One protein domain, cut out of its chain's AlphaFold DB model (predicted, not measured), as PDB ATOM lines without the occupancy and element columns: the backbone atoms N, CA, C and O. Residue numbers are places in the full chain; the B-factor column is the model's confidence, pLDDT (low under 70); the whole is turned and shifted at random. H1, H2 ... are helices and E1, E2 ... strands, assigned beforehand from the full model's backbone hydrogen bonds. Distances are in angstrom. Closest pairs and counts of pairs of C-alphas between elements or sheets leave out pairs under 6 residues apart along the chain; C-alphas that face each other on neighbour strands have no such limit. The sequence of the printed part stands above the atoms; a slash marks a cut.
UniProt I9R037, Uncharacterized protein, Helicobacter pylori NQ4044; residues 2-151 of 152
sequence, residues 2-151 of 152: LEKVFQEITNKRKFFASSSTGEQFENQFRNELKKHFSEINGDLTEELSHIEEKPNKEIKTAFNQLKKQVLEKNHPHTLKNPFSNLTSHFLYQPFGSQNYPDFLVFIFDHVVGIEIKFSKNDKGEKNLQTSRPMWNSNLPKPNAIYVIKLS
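This is residues 2 to 151 of the 152 residues of an uncharacterized protein of Helicobacter pylori NQ4044 (UniProt I9R037). A twisted sheet of four strands has the helix H3 along one face, with H1 packed on H3 and the short H2 near both. H4 and H5 make an L that reaches the sheet only with residues 66 to 71 of H5, while residues 123 to 128 of the loop between E3 and E4 stick out. The printed part has 150 residues, with five named helices followed by four named strands; the sheet's order is E1, E2, E3, E4, mixed, and the class is mixed, helices and strands. The whole is compact, with a radius of gyration of the C-alphas of 16.7 A, yet elongated, spanning 57 by 32 by 27 A.

H1, residues 2 to 11, touches H3, residues 22 to 33, through residues 29 to 33 of H3 alone; their closest C-alphas, of Val 5 and Glu 32, are 6.2 A apart, at a steep tilt of 58 degrees, opposite ways. H2, residues 13 to 17, is close to H3 but not clearly touching, with the C-alphas of Phe 16 and Phe 25 closest at 6.5 A. H4, residues 44 to 52, touches H5, residues 56 to 71, through residues 56 to 60 of H5 alone; the closest C-alphas, of Ser 49 and Asn 56, are 5.5 A apart, and the lines are only just about perpendicular at 71 degrees. In these five helices every O i to N i+4 pair is within hydrogen-bond range. E1, residues 88 to 92, E2, residues 103 to 107, and E3, residues 110 to 120, form a meander, each strand the antiparallel neighbour of the one before; N 91 and O 104 are 2.9 A apart, as are N 105 and O 112. E4, residues 144 to 151, is parallel to E3, with N 147 and O 115 at 2.9 A. H3 on one face of this sheet makes two layers, at a height over the sheet of 7.0 A; its closest C-alphas to E3 are those of Gly 22 and Phe 118, 5.0 A. H1 only grazes the sheet with residues 2 to 6, and H4 is not on it.

H1 begins at C-alpha 2, (-25.229, -52.212, 19.379). From first to last C-alpha H3 measures 16.5 A, H5 22.0 A, E3 32.9 A and E4 22.5 A. E4 ends at C-alpha 151, (-28.917, -61.795, -2.736).

The C-alphas of Glu 53 and Lys 126 are the two farthest apart, 57.7 A. The printed part has no cut. The links H5 to E1 and E3 to E4 are long, with 16 and 23 residues. The mean pLDDT of the printed part is 87.5; residue 76 and residues 121 to 134 are under 70.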
ATOM      1  N   LEU A   2     -25.437 -51.700  20.738       91.19
ATOM      2  CA  LEU A   2     -25.229 -52.212  19.379       91.19
ATOM      3  C   LEU A   2     -25.626 -53.692  19.209       91.19
ATOM      4  O   LEU A   2     -26.173 -54.069  18.182       91.19
ATOM      5  N   GLU A   3     -25.456 -54.515  20.247       93.00
ATOM      6  CA  GLU A   3     -25.980 -55.889  20.271       93.00
ATOM      7  C   GLU A   3     -27.486 -55.955  19.961       93.00
ATOM      8  O   GLU A   3     -27.903 -56.791  19.165       93.00
ATOM      9  N   LYS A   4     -28.293 -55.034  20.512       92.88
ATOM     10  CA  LYS A   4     -29.743 -54.987  20.260       92.88
ATOM     11  C   LYS A   4     -30.046 -54.725  18.785       92.88
ATOM     12  O   LYS A   4     -30.920 -55.375  18.233       92.88
ATOM     13  N   VAL A   5     -29.272 -53.857  18.126       94.19
ATOM     14  CA  VAL A   5     -29.389 -53.604  16.677       94.19
ATOM     15  C   VAL A   5     -29.188 -54.904  15.893       94.19
ATOM     16  O   VAL A   5     -29.989 -55.238  15.025       94.19
ATOM     17  N   PHE A   6     -28.157 -55.687  16.225       93.81
ATOM     18  CA  PHE A   6     -27.878 -56.952  15.536       93.81
ATOM     19  C   PHE A   6     -28.870 -58.071  15.873       93.81
ATOM     20  O   PHE A   6     -29.216 -58.867  14.993       93.81
ATOM     21  N   GLN A   7     -29.378 -58.114  17.106       94.44
ATOM     22  CA  GLN A   7     -30.495 -58.983  17.479       94.44
ATOM     23  C   GLN A   7     -31.740 -58.639  16.649       94.44
ATOM     24  O   GLN A   7     -32.349 -59.533  16.065       94.44
ATOM     25  N   GLU A   8     -32.070 -57.355  16.495       93.31
ATOM     26  CA  GLU A   8     -33.200 -56.902  15.678       93.31
ATOM     27  C   GLU A   8     -33.022 -57.214  14.189       93.31
ATOM     28  O   GLU A   8     -33.963 -57.686  13.550       93.31
ATOM     29  N   ILE A   9     -31.820 -57.037  13.635       90.94
ATOM     30  CA  ILE A   9     -31.512 -57.435  12.251       90.94
ATOM     31  C   ILE A   9     -31.719 -58.937  12.055       90.94
ATOM     32  O   ILE A   9     -32.285 -59.364  11.046       90.94
ATOM     33  N   THR A  10     -31.307 -59.741  13.036       91.19
ATOM     34  CA  THR A  10     -31.487 -61.196  13.017       91.19
ATOM     35  C   THR A  10     -32.970 -61.569  13.096       91.19
ATOM     36  O   THR A  10     -33.452 -62.354  12.277       91.19
ATOM     37  N   ASN A  11     -33.725 -60.950  14.008       94.38
ATOM     38  CA  ASN A  11     -35.161 -61.186  14.186       94.38
ATOM     39  C   ASN A  11     -35.971 -60.759  12.953       94.38
ATOM     40  O   ASN A  11     -36.899 -61.448  12.527       94.38
ATOM     41  N   LYS A  12     -35.590 -59.642  12.327       92.94
ATOM     42  CA  LYS A  12     -36.236 -59.072  11.137       92.94
ATOM     43  C   LYS A  12     -35.520 -59.447   9.841       92.94
ATOM     44  O   LYS A  12     -35.662 -58.748   8.838       92.94
ATOM     45  N   ARG A  13     -34.798 -60.572   9.804       90.69
ATOM     46  CA  ARG A  13     -33.985 -60.981   8.644       90.69
ATOM     47  C   ARG A  13     -34.734 -60.907   7.309       90.69
ATOM     48  O   ARG A  13     -34.147 -60.495   6.318       90.69
ATOM     49  N   LYS A  14     -36.023 -61.275   7.265       90.88
ATOM     50  CA  LYS A  14     -36.845 -61.200   6.038       90.88
ATOM     51  C   LYS A  14     -37.013 -59.767   5.515       90.88
ATOM     52  O   LYS A  14     -36.947 -59.566   4.310       90.88
ATOM     53  N   PHE A  15     -37.194 -58.793   6.407       92.06
ATOM     54  CA  PHE A  15     -37.313 -57.373   6.060       92.06
ATOM     55  C   PHE A  15     -35.994 -56.817   5.509       92.06
ATOM     56  O   PHE A  15     -35.973 -56.163   4.472       92.06
ATOM     57  N   PHE A  16     -34.875 -57.147   6.154       90.56
ATOM     58  CA  PHE A  16     -33.545 -56.761   5.674       90.56
ATOM     59  C   PHE A  16     -33.140 -57.498   4.385       90.56
ATOM     60  O   PHE A  16     -32.392 -56.976   3.565       90.56
ATOM     61  N   ALA A  17     -33.638 -58.716   4.164       86.81
ATOM     62  CA  ALA A  17     -33.398 -59.452   2.926       86.81
ATOM     63  C   ALA A  17     -34.206 -58.902   1.738       86.81
ATOM     64  O   ALA A  17     -33.792 -59.092   0.591       86.81
ATOM     65  N   SER A  18     -35.329 -58.218   1.991       88.31
ATOM     66  CA  SER A  18     -36.222 -57.728   0.940       88.31
ATOM     67  C   SER A  18     -35.753 -56.441   0.257       88.31
ATOM     68  O   SER A  18     -36.353 -56.059  -0.743       88.31
ATOM     69  N   SER A  19     -34.715 -55.756   0.752       88.31
ATOM     70  CA  SER A  19     -34.176 -54.555   0.092       88.31
ATOM     71  C   SER A  19     -33.617 -54.912  -1.288       88.31
ATOM     72  O   SER A  19     -32.813 -55.836  -1.420       88.31
ATOM     73  N   SER A  20     -34.022 -54.193  -2.333       86.19
ATOM     74  CA  SER A  20     -33.626 -54.494  -3.716       86.19
ATOM     75  C   SER A  20     -32.328 -53.805  -4.142       86.19
ATOM     76  O   SER A  20     -31.694 -54.249  -5.099       86.19
ATOM     77  N   THR A  21     -31.906 -52.768  -3.413       88.69
ATOM     78  CA  THR A  21     -30.678 -52.001  -3.666       88.69
ATOM     79  C   THR A  21     -29.808 -51.891  -2.413       88.69
ATOM     80  O   THR A  21     -30.284 -52.077  -1.288       88.69
ATOM     81  N   GLY A  22     -28.526 -51.556  -2.611       88.06
ATOM     82  CA  GLY A  22     -27.600 -51.271  -1.512       88.06
ATOM     83  C   GLY A  22     -28.053 -50.090  -0.659       88.06
ATOM     84  O   GLY A  22     -28.125 -50.223   0.556       88.06
ATOM     85  N   GLU A  23     -28.487 -49.001  -1.294       91.56
ATOM     86  CA  GLU A  23     -29.020 -47.820  -0.608       91.56
ATOM     87  C   GLU A  23     -30.234 -48.154   0.272       91.56
ATOM     88  O   GLU A  23     -30.331 -47.698   1.408       91.56
ATOM     89  N   GLN A  24     -31.165 -48.986  -0.213       93.19
ATOM     90  CA  GLN A  24     -32.302 -49.409   0.605       93.19
ATOM     91  C   GLN A  24     -31.853 -50.222   1.822       93.19
ATOM     92  O   GLN A  24     -32.383 -50.024   2.913       93.19
ATOM     93  N   PHE A  25     -30.894 -51.132   1.645       93.06
ATOM     94  CA  PHE A  25     -30.363 -51.945   2.738       93.06
ATOM     95  C   PHE A  25     -29.632 -51.085   3.784       93.06
ATOM     96  O   PHE A  25     -29.877 -51.223   4.983       93.06
ATOM     97  N   GLU A  26     -28.807 -50.142   3.332       94.75
ATOM     98  CA  GLU A  26     -28.092 -49.171   4.166       94.75
ATOM     99  C   GLU A  26     -29.061 -48.267   4.941       94.75
ATOM    100  O   GLU A  26     -28.936 -48.122   6.157       94.75
ATOM    101  N   ASN A  27     -30.105 -47.753   4.284       95.69
ATOM    102  CA  ASN A  27     -31.149 -46.957   4.931       95.69
ATOM    103  C   ASN A  27     -31.958 -47.761   5.959       95.69
ATOM    104  O   ASN A  27     -32.294 -47.245   7.026       95.69
ATOM    105  N   GLN A  28     -32.261 -49.032   5.683       95.69
ATOM    106  CA  GLN A  28     -32.905 -49.912   6.663       95.69
ATOM    107  C   GLN A  28     -32.022 -50.109   7.901       95.69
ATOM    108  O   GLN A  28     -32.526 -50.033   9.022       95.69
ATOM    109  N   PHE A  29     -30.714 -50.313   7.715       96.38
ATOM    110  CA  PHE A  29     -29.761 -50.428   8.821       96.38
ATOM    111  C   PHE A  29     -29.652 -49.122   9.620       96.38
ATOM    112  O   PHE A  29     -29.768 -49.141  10.846       96.38
ATOM    113  N   ARG A  30     -29.528 -47.976   8.935       97.06
ATOM    114  CA  ARG A  30     -29.535 -46.635   9.543       97.06
ATOM    115  C   ARG A  30     -30.777 -46.414  10.403       97.06
ATOM    116  O   ARG A  30     -30.671 -45.948  11.532       97.06
ATOM    117  N   ASN A  31     -31.954 -46.788   9.906       96.62
ATOM    118  CA  ASN A  31     -33.205 -46.669  10.655       96.62
ATOM    119  C   ASN A  31     -33.248 -47.570  11.895       96.62
ATOM    120  O   ASN A  31     -33.864 -47.196  12.892       96.62
ATOM    121  N   GLU A  32     -32.603 -48.737  11.863       96.69
ATOM    122  CA  GLU A  32     -32.476 -49.588  13.049       96.69
ATOM    123  C   GLU A  32     -31.498 -48.990  14.072       96.69
ATOM    124  O   GLU A  32     -31.809 -48.967  15.261       96.69
ATOM    125  N   LEU A  33     -30.372 -48.413  13.625       97.06
ATOM    126  CA  LEU A  33     -29.456 -47.669  14.500       97.06
ATOM    127  C   LEU A  33     -30.169 -46.518  15.223       97.06
ATOM    128  O   LEU A  33     -30.029 -46.389  16.438       97.06
ATOM    129  N   LYS A  34     -30.990 -45.732  14.513       97.19
ATOM    130  CA  LYS A  34     -31.716 -44.567  15.061       97.19
ATOM    131  C   LYS A  34     -32.688 -44.898  16.199       97.19
ATOM    132  O   LYS A  34     -33.095 -44.000  16.927       97.19
ATOM    133  N   LYS A  35     -33.056 -46.168  16.391       96.06
ATOM    134  CA  LYS A  35     -33.889 -46.600  17.531       96.06
ATOM    135  C   LYS A  35     -33.118 -46.692  18.845       96.06
ATOM    136  O   LYS A  35     -33.727 -46.755  19.910       96.06
ATOM    137  N   HIS A  36     -31.792 -46.763  18.770       95.44
ATOM    138  CA  HIS A  36     -30.917 -46.975  19.920       95.44
ATOM    139  C   HIS A  36     -29.828 -45.910  20.051       95.44
ATOM    140  O   HIS A  36     -29.290 -45.740  21.140       95.44
ATOM    141  N   PHE A  37     -29.513 -45.203  18.968       97.25
ATOM    142  CA  PHE A  37     -28.448 -44.214  18.899       97.25
ATOM    143  C   PHE A  37     -28.967 -42.900  18.324       97.25
ATOM    144  O   PHE A  37     -29.755 -42.894  17.376       97.25
ATOM    145  N   SER A  38     -28.467 -41.790  18.863       96.56
ATOM    146  CA  SER A  38     -28.709 -40.461  18.311       96.56
ATOM    147  C   SER A  38     -27.818 -40.240  17.096       96.56
ATOM    148  O   SER A  38     -26.597 -40.380  17.160       96.56
ATOM    149  N   GLU A  39     -28.426 -39.904  15.969       97.38
ATOM    150  CA  GLU A  39     -27.667 -39.550  14.779       97.38
ATOM    151  C   GLU A  39     -27.179 -38.107  14.863       97.38
ATOM    152  O   GLU A  39     -27.984 -37.201  15.076       97.38
ATOM    153  N   ILE A  40     -25.887 -37.893  14.632       95.88
ATOM    154  CA  ILE A  40     -25.321 -36.553  14.480       95.88
ATOM    155  C   ILE A  40     -25.481 -36.145  13.013       95.88
ATOM    156  O   ILE A  40     -24.891 -36.754  12.119       95.88
ATOM    157  N   ASN A  41     -26.304 -35.126  12.772       88.44
ATOM    158  CA  ASN A  41     -26.634 -34.593  11.450       88.44
ATOM    159  C   ASN A  41     -26.359 -33.083  11.431       88.44
ATOM    160  O   ASN A  41     -26.599 -32.431  12.435       88.44
ATOM    161  N   GLY A  42     -25.944 -32.518  10.294       84.25
ATOM    162  CA  GLY A  42     -25.681 -31.074  10.166       84.25
ATOM    163  C   GLY A  42     -24.190 -30.740  10.090       84.25
ATOM    164  O   GLY A  42     -23.402 -31.564   9.614       84.25
ATOM    165  N   ASP A  43     -23.795 -29.532  10.514       90.12
ATOM    166  CA  ASP A  43     -22.373 -29.190  10.616       90.12
ATOM    167  C   ASP A  43     -21.746 -30.008  11.744       90.12
ATOM    168  O   ASP A  43     -21.970 -29.778  12.931       90.12
ATOM    169  N   LEU A  44     -20.933 -30.981  11.344       90.25
ATOM    170  CA  LEU A  44     -20.309 -31.918  12.260       90.25
ATOM    171  C   LEU A  44     -19.500 -31.228  13.363       90.25
ATOM    172  O   LEU A  44     -19.451 -31.723  14.482       90.25
ATOM    173  N   THR A  45     -18.821 -30.119  13.060       92.38
ATOM    174  CA  THR A  45     -18.007 -29.447  14.075       92.38
ATOM    175  C   THR A  45     -18.890 -28.746  15.095       92.38
ATOM    176  O   THR A  45     -18.593 -28.821  16.285       92.38
ATOM    177  N   GLU A  46     -19.936 -28.059  14.639       92.69
ATOM    178  CA  GLU A  46     -20.858 -27.335  15.517       92.69
ATOM    179  C   GLU A  46     -21.637 -28.296  16.415       92.69
ATOM    180  O   GLU A  46     -21.634 -28.131  17.631       92.69
ATOM    181  N   GLU A  47     -22.206 -29.361  15.850       94.44
ATOM    182  CA  GLU A  47     -22.952 -30.367  16.614       94.44
ATOM    183  C   GLU A  47     -22.080 -31.035  17.685       94.44
ATOM    184  O   GLU A  47     -22.449 -31.106  18.857       94.44
ATOM    185  N   LEU A  48     -20.874 -31.477  17.312       94.06
ATOM    186  CA  LEU A  48     -19.941 -32.077  18.268       94.06
ATOM    187  C   LEU A  48     -19.498 -31.083  19.347       94.06
ATOM    188  O   LEU A  48     -19.342 -31.474  20.499       94.06
ATOM    189  N   SER A  49     -19.297 -29.815  18.985       94.38
ATOM    190  CA  SER A  49     -18.949 -28.730  19.911       94.38
ATOM    191  C   SER A  49     -20.040 -28.497  20.948       94.38
ATOM    192  O   SER A  49     -19.741 -28.398  22.139       94.38
ATOM    193  N   HIS A  50     -21.304 -28.513  20.521       94.56
ATOM    194  CA  HIS A  50     -22.448 -28.419  21.417       94.56
ATOM    195  C   HIS A  50     -22.574 -29.630  22.342       94.56
ATOM    196  O   HIS A  50     -22.740 -29.446  23.544       94.56
ATOM    197  N   ILE A  51     -22.463 -30.854  21.815       94.00
ATOM    198  CA  ILE A  51     -22.600 -32.077  22.622       94.00
ATOM    199  C   ILE A  51     -21.467 -32.193  23.651       94.00
ATOM    200  O   ILE A  51     -21.693 -32.602  24.788       94.00
ATOM    201  N   GLU A  52     -20.239 -31.857  23.260       95.19
ATOM    202  CA  GLU A  52     -19.056 -31.975  24.118       95.19
ATOM    203  C   GLU A  52     -18.803 -30.757  25.002       95.19
ATOM    204  O   GLU A  52     -17.908 -30.818  25.844       95.19
ATOM    205  N   GLU A  53     -19.537 -29.662  24.792       95.62
ATOM    206  CA  GLU A  53     -19.323 -28.374  25.460       95.62
ATOM    207  C   GLU A  53     -17.871 -27.875  25.314       95.62
ATOM    208  O   GLU A  53     -17.267 -27.329  26.240       95.62
ATOM    209  N   LYS A  54     -17.280 -28.079  24.127       95.06
ATOM    210  CA  LYS A  54     -15.872 -27.768  23.826       95.06
ATOM    211  C   LYS A  54     -15.736 -26.896  22.585       95.06
ATOM    212  O   LYS A  54     -16.482 -27.083  21.634       95.06
ATOM    213  N   PRO A  55     -14.718 -26.020  22.499       95.62
ATOM    214  CA  PRO A  55     -14.507 -25.188  21.320       95.62
ATOM    215  C   PRO A  55     -14.323 -25.996  20.027       95.62
ATOM    216  O   PRO A  55     -13.592 -26.988  19.990       95.62
ATOM    217  N   ASN A  56     -14.845 -25.472  18.912       95.31
ATOM    218  CA  ASN A  56     -14.733 -26.062  17.568       95.31
ATOM    219  C   ASN A  56     -13.299 -26.489  17.188       95.31
ATOM    220  O   ASN A  56     -13.101 -27.454  16.451       95.31
ATOM    221  N   LYS A  57     -12.273 -25.772  17.670       95.50
ATOM    222  CA  LYS A  57     -10.859 -26.091  17.411       95.50
ATOM    223  C   LYS A  57     -10.427 -27.413  18.058       95.50
ATOM    224  O   LYS A  57      -9.691 -28.184  17.435       95.50
ATOM    225  N   GLU A  58     -10.873 -27.678  19.281       95.00
ATOM    226  CA  GLU A  58     -10.563 -28.916  20.001       95.00
ATOM    227  C   GLU A  58     -11.290 -30.093  19.361       95.00
ATOM    228  O   GLU A  58     -10.660 -31.101  19.041       95.00
ATOM    229  N   ILE A  59     -12.571 -29.905  19.035       96.31
ATOM    230  CA  ILE A  59     -13.385 -30.876  18.296       96.31
ATOM    231  C   ILE A  59     -12.737 -31.261  16.972       96.31
ATOM    232  O   ILE A  59     -12.535 -32.443  16.701       96.31
ATOM    233  N   LYS A  60     -12.340 -30.275  16.158       95.69
ATOM    234  CA  LYS A  60     -11.656 -30.525  14.880       95.69
ATOM    235  C   LYS A  60     -10.363 -31.305  15.076       95.69
ATOM    236  O   LYS A  60     -10.065 -32.205  14.292       95.69
ATOM    237  N   THR A  61      -9.586 -30.972  16.104       96.56
ATOM    238  CA  THR A  61      -8.338 -31.679  16.417       96.56
ATOM    239  C   THR A  61      -8.606 -33.140  16.767       96.56
ATOM    240  O   THR A  61      -8.033 -34.030  16.135       96.56
ATOM    241  N   ALA A  62      -9.514 -33.386  17.713       96.19
ATOM    242  CA  ALA A  62      -9.881 -34.721  18.172       96.19
ATOM    243  C   ALA A  62     -10.494 -35.570  17.047       96.19
ATOM    244  O   ALA A  62     -10.075 -36.706  16.820       96.19
ATOM    245  N   PHE A  63     -11.419 -35.003  16.270       95.44
ATOM    246  CA  PHE A  63     -12.059 -35.701  15.158       95.44
ATOM    247  C   PHE A  63     -11.069 -36.044  14.037       95.44
ATOM    248  O   PHE A  63     -11.098 -37.147  13.495       95.44
ATOM    249  N   ASN A  64     -10.132 -35.146  13.716       94.94
ATOM    250  CA  ASN A  64      -9.087 -35.430  12.730       94.94
ATOM    251  C   ASN A  64      -8.117 -36.522  13.199       94.94
ATOM    252  O   ASN A  64      -7.645 -37.314  12.381       94.94
ATOM    253  N   GLN A  65      -7.807 -36.582  14.496       94.94
ATOM    254  CA  GLN A  65      -7.017 -37.676  15.066       94.94
ATOM    255  C   GLN A  65      -7.774 -39.004  14.976       94.94
ATOM    256  O   GLN A  65      -7.207 -39.985  14.494       94.94
ATOM    257  N   LEU A  66      -9.061 -39.017  15.337       94.81
ATOM    258  CA  LEU A  66      -9.922 -40.191  15.187       94.81
ATOM    259  C   LEU A  66      -9.986 -40.647  13.725       94.81
ATOM    260  O   LEU A  66      -9.768 -41.819  13.443       94.81
ATOM    261  N   LYS A  67     -10.187 -39.723  12.776       93.69
ATOM    262  CA  LYS A  67     -10.179 -40.015  11.334       93.69
ATOM    263  C   LYS A  67      -8.898 -40.722  10.895       93.69
ATOM    264  O   LYS A  67      -8.968 -41.701  10.159       93.69
ATOM    265  N   LYS A  68      -7.727 -40.254  11.345       92.38
ATOM    266  CA  LYS A  68      -6.442 -40.898  11.025       92.38
ATOM    267  C   LYS A  68      -6.396 -42.340  11.531       92.38
ATOM    268  O   LYS A  68      -6.047 -43.221  10.755       92.38
ATOM    269  N   GLN A  69      -6.807 -42.578  12.777       92.00
ATOM    270  CA  GLN A  69      -6.839 -43.923  13.366       92.00
ATOM    271  C   GLN A  69      -7.843 -44.840  12.656       92.00
ATOM    272  O   GLN A  69      -7.530 -45.985  12.344       92.00
ATOM    273  N   VAL A  70      -9.037 -44.332  12.332       91.88
ATOM    274  CA  VAL A  70     -10.066 -45.093  11.605       91.88
ATOM    275  C   VAL A  70      -9.563 -45.509  10.222       91.88
ATOM    276  O   VAL A  70      -9.791 -46.638   9.786       91.88
ATOM    277  N   LEU A  71      -8.854 -44.621   9.519       90.12
ATOM    278  CA  LEU A  71      -8.350 -44.881   8.170       90.12
ATOM    279  C   LEU A  71      -7.054 -45.701   8.150       90.12
ATOM    280  O   LEU A  71      -6.778 -46.358   7.145       90.12
ATOM    281  N   GLU A  72      -6.322 -45.791   9.258       89.00
ATOM    282  CA  GLU A  72      -5.093 -46.579   9.367       89.00
ATOM    283  C   GLU A  72      -5.334 -48.080   9.131       89.00
ATOM    284  O   GLU A  72      -6.170 -48.718   9.773       89.00
ATOM    285  N   LYS A  73      -4.626 -48.663   8.158       80.81
ATOM    286  CA  LYS A  73      -4.888 -50.027   7.664       80.81
ATOM    287  C   LYS A  73      -4.659 -51.113   8.719       80.81
ATOM    288  O   LYS A  73      -5.445 -52.049   8.804       80.81
ATOM    289  N   ASN A  74      -3.605 -50.970   9.519       79.44
ATOM    290  CA  ASN A  74      -3.130 -52.015  10.425       79.44
ATOM    291  C   ASN A  74      -3.365 -51.683  11.902       79.44
ATOM    292  O   ASN A  74      -2.700 -52.275  12.743       79.44
ATOM    293  N   HIS A  75      -4.273 -50.758  12.233       79.69
ATOM    294  CA  HIS A  75      -4.549 -50.407  13.627       79.69
ATOM    295  C   HIS A  75      -5.221 -51.600  14.338       79.69
ATOM    296  O   HIS A  75      -6.399 -51.868  14.088       79.69
ATOM    297  N   PRO A  76      -4.510 -52.348  15.204       68.31
ATOM    298  CA  PRO A  76      -4.983 -53.650  15.672       68.31
ATOM    299  C   PRO A  76      -5.923 -53.531  16.878       68.31
ATOM    300  O   PRO A  76      -6.505 -54.518  17.316       68.31
ATOM    301  N   HIS A  77      -6.058 -52.325  17.432       79.31
ATOM    302  CA  HIS A  77      -6.796 -52.072  18.660       79.31
ATOM    303  C   HIS A  77      -8.176 -51.476  18.391       79.31
ATOM    304  O   HIS A  77      -8.394 -50.768  17.397       79.31
ATOM    305  N   THR A  78      -9.088 -51.724  19.330       84.81
ATOM    306  CA  THR A  78     -10.365 -51.018  19.426       84.81
ATOM    307  C   THR A  78     -10.109 -49.516  19.483       84.81
ATOM    308  O   THR A  78      -9.205 -49.055  20.184       84.81
ATOM    309  N   LEU A  79     -10.882 -48.748  18.720       92.50
ATOM    310  CA  LEU A  79     -10.743 -47.298  18.698       92.50
ATOM    311  C   LEU A  79     -11.321 -46.722  19.985       92.50
ATOM    312  O   LEU A  79     -12.436 -47.072  20.376       92.50
ATOM    313  N   LYS A  80     -10.569 -45.827  20.626       94.44
ATOM    314  CA  LYS A  80     -11.059 -45.082  21.783       94.44
ATOM    315  C   LYS A  80     -11.926 -43.922  21.325       94.44
ATOM    316  O   LYS A  80     -11.603 -43.249  20.348       94.44
ATOM    317  N   ASN A  81     -12.993 -43.671  22.065       95.50
ATOM    318  CA  ASN A  81     -13.805 -42.484  21.896       95.50
ATOM    319  C   ASN A  81     -13.082 -41.269  22.495       95.50
ATOM    320  O   ASN A  81     -12.846 -41.251  23.703       95.50
ATOM    321  N   PRO A  82     -12.701 -40.261  21.687       95.31
ATOM    322  CA  PRO A  82     -12.065 -39.052  22.207       95.31
ATOM    323  C   PRO A  82     -13.072 -38.068  22.830       95.31
ATOM    324  O   PRO A  82     -12.668 -37.031  23.355       95.31
ATOM    325  N   PHE A  83     -14.366 -38.369  22.741       95.88
ATOM    326  CA  PHE A  83     -15.471 -37.513  23.144       95.88
ATOM    327  C   PHE A  83     -16.173 -38.115  24.364       95.88
ATOM    328  O   PHE A  83     -16.540 -39.289  24.360       95.88
ATOM    329  N   SER A  84     -16.328 -37.332  25.431       93.38
ATOM    330  CA  SER A  84     -16.836 -37.831  26.715       93.38
ATOM    331  C   SER A  84     -18.357 -37.965  26.743       93.38
ATOM    332  O   SER A  84     -18.885 -38.849  27.415       93.38
ATOM    333  N   ASN A  85     -19.059 -37.110  26.001       95.31
ATOM    334  CA  ASN A  85     -20.515 -37.009  26.002       95.31
ATOM    335  C   ASN A  85     -21.136 -37.787  24.829       95.31
ATOM    336  O   ASN A  85     -22.309 -38.169  24.879       95.31
ATOM    337  N   LEU A  86     -20.346 -38.128  23.805       94.31
ATOM    338  CA  LEU A  86     -20.769 -38.993  22.701       94.31
ATOM    339  C   LEU A  86     -20.840 -40.476  23.113       94.31
ATOM    340  O   LEU A  86     -20.076 -41.304  22.638       94.31
ATOM    341  N   THR A  87     -21.776 -40.853  23.978       94.50
ATOM    342  CA  THR A  87     -21.820 -42.227  24.527       94.50
ATOM    343  C   THR A  87     -22.781 -43.178  23.810       94.50
ATOM    344  O   THR A  87     -22.611 -44.392  23.903       94.50
ATOM    345  N   SER A  88     -23.777 -42.646  23.094       96.00
ATOM    346  CA  SER A  88     -24.753 -43.414  22.310       96.00
ATOM    347  C   SER A  88     -25.149 -42.659  21.037       96.00
ATOM    348  O   SER A  88     -26.320 -42.350  20.808       96.00
ATOM    349  N   HIS A  89     -24.149 -42.348  20.213       97.44
ATOM    350  CA  HIS A  89     -24.316 -41.564  18.989       97.44
ATOM    351  C   HIS A  89     -23.767 -42.299  17.770       97.44
ATOM    352  O   HIS A  89     -22.942 -43.203  17.900       97.44
ATOM    353  N   PHE A  90     -24.179 -41.896  16.572       97.75
ATOM    354  CA  PHE A  90     -23.526 -42.342  15.348       97.75
ATOM    355  C   PHE A  90     -23.464 -41.248  14.282       97.75
ATOM    356  O   PHE A  90     -24.268 -40.316  14.272       97.75
ATOM    357  N   LEU A  91     -22.506 -41.406  13.372       97.00
ATOM    358  CA  LEU A  91     -22.361 -40.626  12.148       97.00
ATOM    359  C   LEU A  91     -22.614 -41.517  10.940       97.00
ATOM    360  O   LEU A  91     -22.056 -42.611  10.857       97.00
ATOM    361  N   TYR A  92     -23.413 -41.023  10.003       96.06
ATOM    362  CA  TYR A  92     -23.602 -41.612   8.685       96.06
ATOM    363  C   TYR A  92     -22.647 -40.958   7.681       96.06
ATOM    364  O   TYR A  92     -22.580 -39.733   7.603       96.06
ATOM    365  N   GLN A  93     -21.895 -41.769   6.938       93.25
ATOM    366  CA  GLN A  93     -20.856 -41.348   5.991       93.25
ATOM    367  C   GLN A  93     -19.888 -40.290   6.576       93.25
ATOM    368  O   GLN A  93     -19.653 -39.252   5.951       93.25
ATOM    369  N   PRO A  94     -19.278 -40.540   7.757       92.38
ATOM    370  CA  PRO A  94     -18.451 -39.588   8.519       92.38
ATOM    371  C   PRO A  94     -17.332 -38.908   7.717       92.38
ATOM    372  O   PRO A  94     -16.888 -37.815   8.072       92.38
ATOM    373  N   PHE A  95     -16.831 -39.556   6.662       89.06
ATOM    374  CA  PHE A  95     -15.723 -39.063   5.842       89.06
ATOM    375  C   PHE A  95     -16.066 -38.992   4.344       89.06
ATOM    376  O   PHE A  95     -15.160 -38.801   3.525       89.06
ATOM    377  N   GLY A  96     -17.353 -39.117   3.997       83.75
ATOM    378  CA  GLY A  96     -17.870 -39.204   2.629       83.75
ATOM    379  C   GLY A  96     -17.931 -40.635   2.079       83.75
ATOM    380  O   GLY A  96     -17.232 -41.523   2.552       83.75
ATOM    381  N   SER A  97     -18.738 -40.847   1.036       71.00
ATOM    382  CA  SER A  97     -19.112 -42.172   0.502       71.00
ATOM    383  C   SER A  97     -17.969 -43.029  -0.056       71.00
ATOM    384  O   SER A  97     -18.106 -44.243  -0.169       71.00
ATOM    385  N   GLN A  98     -16.838 -42.425  -0.430       74.12
ATOM    386  CA  GLN A  98     -15.664 -43.168  -0.910       74.12
ATOM    387  C   GLN A  98     -14.673 -43.520   0.208       74.12
ATOM    388  O   GLN A  98     -13.743 -44.299  -0.015       74.12
ATOM    389  N   ASN A  99     -14.856 -42.960   1.407       80.88
ATOM    390  CA  ASN A  99     -13.954 -43.142   2.532       80.88
ATOM    391  C   ASN A  99     -14.646 -43.963   3.618       80.88
ATOM    392  O   ASN A  99     -15.601 -43.509   4.234       80.88
ATOM    393  N   TYR A 100     -14.104 -45.149   3.883       84.44
ATOM    394  CA  TYR A 100     -14.524 -45.991   5.003       84.44
ATOM    395  C   TYR A 100     -14.554 -45.204   6.333       84.44
ATOM    396  O   TYR A 100     -13.590 -44.465   6.581       84.44
ATOM    397  N   PRO A 101     -15.533 -45.425   7.242       92.56
ATOM    398  CA  PRO A 101     -16.675 -46.359   7.170       92.56
ATOM    399  C   PRO A 101     -17.999 -45.708   6.725       92.56
ATOM    400  O   PRO A 101     -18.135 -44.492   6.836       92.56
ATOM    401  N   ASP A 102     -19.002 -46.517   6.348       94.19
ATOM    402  CA  ASP A 102     -20.392 -46.053   6.134       94.19
ATOM    403  C   ASP A 102     -21.034 -45.501   7.418       94.19
ATOM    404  O   ASP A 102     -21.726 -44.486   7.388       94.19
ATOM    405  N   PHE A 103     -20.780 -46.138   8.566       96.25
ATOM    406  CA  PHE A 103     -21.211 -45.648   9.877       96.25
ATOM    407  C   PHE A 103     -20.048 -45.610  10.865       96.25
ATOM    408  O   PHE A 103     -19.266 -46.557  10.963       96.25
ATOM    409  N   LEU A 104     -19.975 -44.547  11.662       96.44
ATOM    410  CA  LEU A 104     -19.093 -44.466  12.826       96.44
ATOM    411  C   LEU A 104     -19.952 -44.380  14.084       96.44
ATOM    412  O   LEU A 104     -20.638 -43.383  14.294       96.44
ATOM    413  N   VAL A 105     -19.944 -45.438  14.891       97.50
ATOM    414  CA  VAL A 105     -20.809 -45.577  16.069       97.50
ATOM    415  C   VAL A 105     -19.988 -45.349  17.332       97.50
ATOM    416  O   VAL A 105     -18.990 -46.032  17.560       97.50
ATOM    417  N   PHE A 106     -20.427 -44.407  18.157       96.69
ATOM    418  CA  PHE A 106     -19.828 -44.066  19.440       96.69
ATOM    419  C   PHE A 106     -20.580 -44.782  20.564       96.69
ATOM    420  O   PHE A 106     -21.795 -44.624  20.712       96.69
ATOM    421  N   ILE A 107     -19.854 -45.599  21.329       94.50
ATOM    422  CA  ILE A 107     -20.387 -46.442  22.402       94.50
ATOM    423  C   ILE A 107     -19.496 -46.266  23.625       94.50
ATOM    424  O   ILE A 107     -18.430 -46.873  23.709       94.50
ATOM    425  N   PHE A 108     -19.950 -45.460  24.581       92.94
ATOM    426  CA  PHE A 108     -19.177 -45.111  25.776       92.94
ATOM    427  C   PHE A 108     -17.752 -44.649  25.421       92.94
ATOM    428  O   PHE A 108     -17.582 -43.649  24.733       92.94
ATOM    429  N   ASP A 109     -16.735 -45.381  25.863       94.25
ATOM    430  CA  ASP A 109     -15.309 -45.128  25.664       94.25
ATOM    431  C   ASP A 109     -14.753 -45.687  24.342       94.25
ATOM    432  O   ASP A 109     -13.554 -45.566  24.076       94.25
ATOM    433  N   HIS A 110     -15.605 -46.260  23.489       94.62
ATOM    434  CA  HIS A 110     -15.210 -46.917  22.248       94.62
ATOM    435  C   HIS A 110     -15.896 -46.339  21.010       94.62
ATOM    436  O   HIS A 110     -17.008 -45.810  21.054       94.62
ATOM    437  N   VAL A 111     -15.226 -46.502  19.870       95.44
ATOM    438  CA  VAL A 111     -15.757 -46.189  18.543       95.44
ATOM    439  C   VAL A 111     -15.683 -47.433  17.670       95.44
ATOM    440  O   VAL A 111     -14.669 -48.131  17.643       95.44
ATOM    441  N   VAL A 112     -16.757 -47.706  16.935       94.88
ATOM    442  CA  VAL A 112     -16.851 -48.847  16.024       94.88
ATOM    443  C   VAL A 112     -17.209 -48.343  14.633       94.88
ATOM    444  O   VAL A 112     -18.234 -47.693  14.442       94.88
ATOM    445  N   GLY A 113     -16.357 -48.651  13.656       94.88
ATOM    446  CA  GLY A 113     -16.697 -48.478  12.246       94.88
ATOM    447  C   GLY A 113     -17.568 -49.638  11.772       94.88
ATOM    448  O   GLY A 113     -17.245 -50.798  12.037       94.88
ATOM    449  N   ILE A 114     -18.662 -49.329  11.081       95.19
ATOM    450  CA  ILE A 114     -19.528 -50.320  10.444       95.19
ATOM    451  C   ILE A 114     -19.568 -50.038   8.949       95.19
ATOM    452  O   ILE A 114     -19.886 -48.928   8.533       95.19
ATOM    453  N   GLU A 115     -19.263 -51.060   8.160       93.75
ATOM    454  CA  GLU A 115     -19.350 -51.024   6.704       93.75
ATOM    455  C   GLU A 115     -20.480 -51.938   6.236       93.75
ATOM    456  O   GLU A 115     -20.548 -53.121   6.599       93.75
ATOM    457  N   ILE A 116     -21.344 -51.396   5.392       91.69
ATOM    458  CA  ILE A 116     -22.431 -52.104   4.744       91.69
ATOM    459  C   ILE A 116     -21.971 -52.535   3.355       91.69
ATOM    460  O   ILE A 116     -21.453 -51.764   2.551       91.69
ATOM    461  N   LYS A 117     -22.175 -53.812   3.038       88.50
ATOM    462  CA  LYS A 117     -21.958 -54.327   1.687       88.50
ATOM    463  C   LYS A 117     -23.206 -55.011   1.176       88.50
ATOM    464  O   LYS A 117     -23.804 -55.856   1.839       88.50
ATOM    465  N   PHE A 118     -23.562 -54.673  -0.052       86.88
ATOM    466  CA  PHE A 118     -24.679 -55.266  -0.762       86.88
ATOM    467  C   PHE A 118     -24.167 -55.976  -2.008       86.88
ATOM    468  O   PHE A 118     -23.362 -55.431  -2.761       86.88
ATOM    469  N   SER A 119     -24.646 -57.194  -2.218       82.31
ATOM    470  CA  SER A 119     -24.366 -57.988  -3.405       82.31
ATOM    471  C   SER A 119     -25.665 -58.531  -3.980       82.31
ATOM    472  O   SER A 119     -26.546 -59.006  -3.248       82.31
ATOM    473  N   LYS A 120     -25.775 -58.477  -5.308       73.75
ATOM    474  CA  LYS A 120     -26.891 -59.049  -6.055       73.75
ATOM    475  C   LYS A 120     -26.365 -60.033  -7.095       73.75
ATOM    476  O   LYS A 120     -25.587 -59.651  -7.970       73.75
ATOM    477  N   ASN A 121     -26.786 -61.293  -6.992       63.28
ATOM    478  CA  ASN A 121     -26.692 -62.242  -8.093       63.28
ATOM    479  C   ASN A 121     -27.876 -62.025  -9.034       63.28
ATOM    480  O   ASN A 121     -28.968 -62.527  -8.791       63.28
ATOM    481  N   ASP A 122     -27.650 -61.339 -10.148       56.66
ATOM    482  CA  ASP A 122     -28.599 -61.350 -11.260       56.66
ATOM    483  C   ASP A 122     -28.310 -62.572 -12.148       56.66
ATOM    484  O   ASP A 122     -27.750 -62.472 -13.233       56.66
ATOM    485  N   LYS A 123     -28.677 -63.775 -11.680       50.41
ATOM    486  CA  LYS A 123     -28.524 -65.048 -12.426       50.41
ATOM    487  C   LYS A 123     -29.497 -65.210 -13.616       50.41
ATOM    488  O   LYS A 123     -29.785 -66.332 -14.023       50.41
ATOM    489  N   GLY A 124     -30.015 -64.115 -14.171       50.59
ATOM    490  CA  GLY A 124     -31.046 -64.129 -15.220       50.59
ATOM    491  C   GLY A 124     -30.648 -63.474 -16.541       50.59
ATOM    492  O   GLY A 124     -31.213 -63.817 -17.576       50.59
ATOM    493  N   GLU A 125     -29.655 -62.584 -16.550       46.00
ATOM    494  CA  GLU A 125     -29.236 -61.887 -17.766       46.00
ATOM    495  C   GLU A 125     -27.811 -62.289 -18.121       46.00
ATOM    496  O   GLU A 125     -26.879 -62.091 -17.344       46.00
ATOM    497  N   LYS A 126     -27.633 -62.856 -19.319       45.25
ATOM    498  CA  LYS A 126     -26.369 -63.431 -19.816       45.25
ATOM    499  C   LYS A 126     -25.177 -62.455 -19.893       45.25
ATOM    500  O   LYS A 126     -24.137 -62.864 -20.388       45.25
ATOM    501  N   ASN A 127     -25.287 -61.216 -19.403       45.38
ATOM    502  CA  ASN A 127     -24.242 -60.189 -19.470       45.38
ATOM    503  C   ASN A 127     -24.138 -59.267 -18.232       45.38
ATOM    504  O   ASN A 127     -23.375 -58.304 -18.280       45.38
ATOM    505  N   LEU A 128     -24.850 -59.518 -17.123       47.66
ATOM    506  CA  LEU A 128     -24.723 -58.681 -15.920       47.66
ATOM    507  C   LEU A 128     -23.689 -59.262 -14.945       47.66
ATOM    508  O   LEU A 128     -23.822 -60.379 -14.448       47.66
ATOM    509  N   GLN A 129     -22.637 -58.482 -14.679       45.81
ATOM    510  CA  GLN A 129     -21.628 -58.773 -13.662       45.81
ATOM    511  C   GLN A 129     -22.297 -59.114 -12.326       45.81
ATOM    512  O   GLN A 129     -23.028 -58.305 -11.757       45.81
ATOM    513  N   THR A 130     -21.980 -60.287 -11.776       50.94
ATOM    514  CA  THR A 130     -22.211 -60.575 -10.358       50.94
ATOM    515  C   THR A 130     -21.531 -59.474  -9.544       50.94
ATOM    516  O   THR A 130     -20.298 -59.394  -9.543       50.94
ATOM    517  N   SER A 131     -22.295 -58.612  -8.872       58.47
ATOM    518  CA  SER A 131     -21.729 -57.543  -8.043       58.47
ATOM    519  C   SER A 131     -21.216 -58.153  -6.740       58.47
ATOM    520  O   SER A 131     -21.888 -58.142  -5.712       58.47
ATOM    521  N   ARG A 132     -20.036 -58.783  -6.777       64.06
ATOM    522  CA  ARG A 132     -19.357 -59.217  -5.549       64.06
ATOM    523  C   ARG A 132     -19.101 -57.983  -4.676       64.06
ATOM    524  O   ARG A 132     -18.805 -56.921  -5.229       64.06
ATOM    525  N   PRO A 133     -19.191 -58.095  -3.341       64.81
ATOM    526  CA  PRO A 133     -18.865 -56.977  -2.470       64.81
ATOM    527  C   PRO A 133     -17.416 -56.546  -2.733       64.81
ATOM    528  O   PRO A 133     -16.488 -57.344  -2.592       64.81
ATOM    529  N   MET A 134     -17.237 -55.304  -3.186       68.75
ATOM    530  CA  MET A 134     -15.923 -54.745  -3.487       68.75
ATOM    531  C   MET A 134     -15.308 -54.144  -2.228       68.75
ATOM    532  O   MET A 134     -15.945 -53.365  -1.510       68.75
ATOM    533  N   TRP A 135     -14.048 -54.490  -1.995       73.81
ATOM    534  CA  TRP A 135     -13.215 -53.927  -0.943       73.81
ATOM    535  C   TRP A 135     -12.246 -52.931  -1.570       73.81
ATOM    536  O   TRP A 135     -11.650 -53.219  -2.607       73.81
ATOM    537  N   ASN A 136     -12.064 -51.769  -0.945       70.69
ATOM    538  CA  ASN A 136     -10.900 -50.947  -1.260       70.69
ATOM    539  C   ASN A 136      -9.643 -51.564  -0.609       70.69
ATOM    540  O   ASN A 136      -9.731 -52.453   0.237       70.69
ATOM    541  N   SER A 137      -8.460 -51.081  -0.987       70.88
ATOM    542  CA  SER A 137      -7.174 -51.614  -0.509       70.88
ATOM    543  C   SER A 137      -6.929 -51.458   1.002       70.88
ATOM    544  O   SER A 137      -5.979 -52.053   1.527       70.88
ATOM    545  N   ASN A 138      -7.761 -50.673   1.693       71.69
ATOM    546  CA  ASN A 138      -7.678 -50.388   3.125       71.69
ATOM    547  C   ASN A 138      -8.600 -51.278   3.977       71.69
ATOM    548  O   ASN A 138      -8.638 -51.099   5.194       71.69
ATOM    549  N   LEU A 139      -9.327 -52.215   3.362       82.19
ATOM    550  CA  LEU A 139     -10.244 -53.148   4.018       82.19
ATOM    551  C   LEU A 139      -9.840 -54.611   3.737       82.19
ATOM    552  O   LEU A 139      -9.223 -54.880   2.705       82.19
ATOM    553  N   PRO A 140     -10.197 -55.570   4.614       84.31
ATOM    554  CA  PRO A 140     -10.910 -55.386   5.880       84.31
ATOM    555  C   PRO A 140     -10.011 -54.849   7.007       84.31
ATOM    556  O   PRO A 140      -8.788 -54.953   6.952       84.31
ATOM    557  N   LYS A 141     -10.639 -54.286   8.040       86.44
ATOM    558  CA  LYS A 141     -10.025 -53.775   9.268       86.44
ATOM    559  C   LYS A 141     -10.426 -54.662  10.452       86.44
ATOM    560  O   LYS A 141     -11.586 -55.064  10.531       86.44
ATOM    561  N   PRO A 142      -9.502 -54.959  11.380       85.62
ATOM    562  CA  PRO A 142      -9.763 -55.874  12.493       85.62
ATOM    563  C   PRO A 142     -10.709 -55.300  13.561       85.62
ATOM    564  O   PRO A 142     -11.330 -56.055  14.298       85.62
ATOM    565  N   ASN A 143     -10.835 -53.975  13.646       87.62
ATOM    566  CA  ASN A 143     -11.636 -53.252  14.642       87.62
ATOM    567  C   ASN A 143     -12.977 -52.738  14.080       87.62
ATOM    568  O   ASN A 143     -13.510 -51.726  14.540       87.62
ATOM    569  N   ALA A 144     -13.497 -53.417  13.060       91.19
ATOM    570  CA  ALA A 144     -14.672 -53.027  12.297       91.19
ATOM    571  C   ALA A 144     -15.749 -54.111  12.313       91.19
ATOM    572  O   ALA A 144     -15.450 -55.295  12.473       91.19
ATOM    573  N   ILE A 145     -16.997 -53.715  12.061       93.00
ATOM    574  CA  ILE A 145     -18.088 -54.651  11.788       93.00
ATOM    575  C   ILE A 145     -18.493 -54.543  10.320       93.00
ATOM    576  O   ILE A 145     -18.727 -53.455   9.801       93.00
ATOM    577  N   TYR A 146     -18.614 -55.692   9.661       91.62
ATOM    578  CA  TYR A 146     -19.069 -55.790   8.279       91.62
ATOM    579  C   TYR A 146     -20.451 -56.422   8.235       91.62
ATOM    580  O   TYR A 146     -20.630 -57.555   8.686       91.62
ATOM    581  N   VAL A 147     -21.421 -55.715   7.663       91.94
ATOM    582  CA  VAL A 147     -22.775 -56.237   7.465       91.94
ATOM    583  C   VAL A 147     -22.986 -56.464   5.981       91.94
ATOM    584  O   VAL A 147     -23.054 -55.523   5.192       91.94
ATOM    585  N   ILE A 148     -23.065 -57.735   5.590       88.62
ATOM    586  CA  ILE A 148     -23.104 -58.128   4.182       88.62
ATOM    587  C   ILE A 148     -24.467 -58.728   3.856       88.62
ATOM    588  O   ILE A 148     -24.843 -59.768   4.400       88.62
ATOM    589  N   LYS A 149     -25.183 -58.112   2.913       86.50
ATOM    590  CA  LYS A 149     -26.366 -58.706   2.295       86.50
ATOM    591  C   LYS A 149     -25.979 -59.408   1.002       86.50
ATOM    592  O   LYS A 149     -25.541 -58.774   0.043       86.50
ATOM    593  N   LEU A 150     -26.195 -60.718   0.968       81.69
ATOM    594  CA  LEU A 150     -26.045 -61.539  -0.228       81.69
ATOM    595  C   LEU A 150     -27.434 -61.856  -0.783       81.69
ATOM    596  O   LEU A 150     -28.218 -62.545  -0.130       81.69
ATOM    597  N   SER A 151     -27.744 -61.349  -1.975       70.69
ATOM    598  CA  SER A 151     -28.917 -61.795  -2.736       70.69
ATOM    599  C   SER A 151     -28.450 -62.935  -3.638       70.69
ATOM    600  O   SER A 151     -27.640 -62.692  -4.533       70.69
TER     601      SER A 151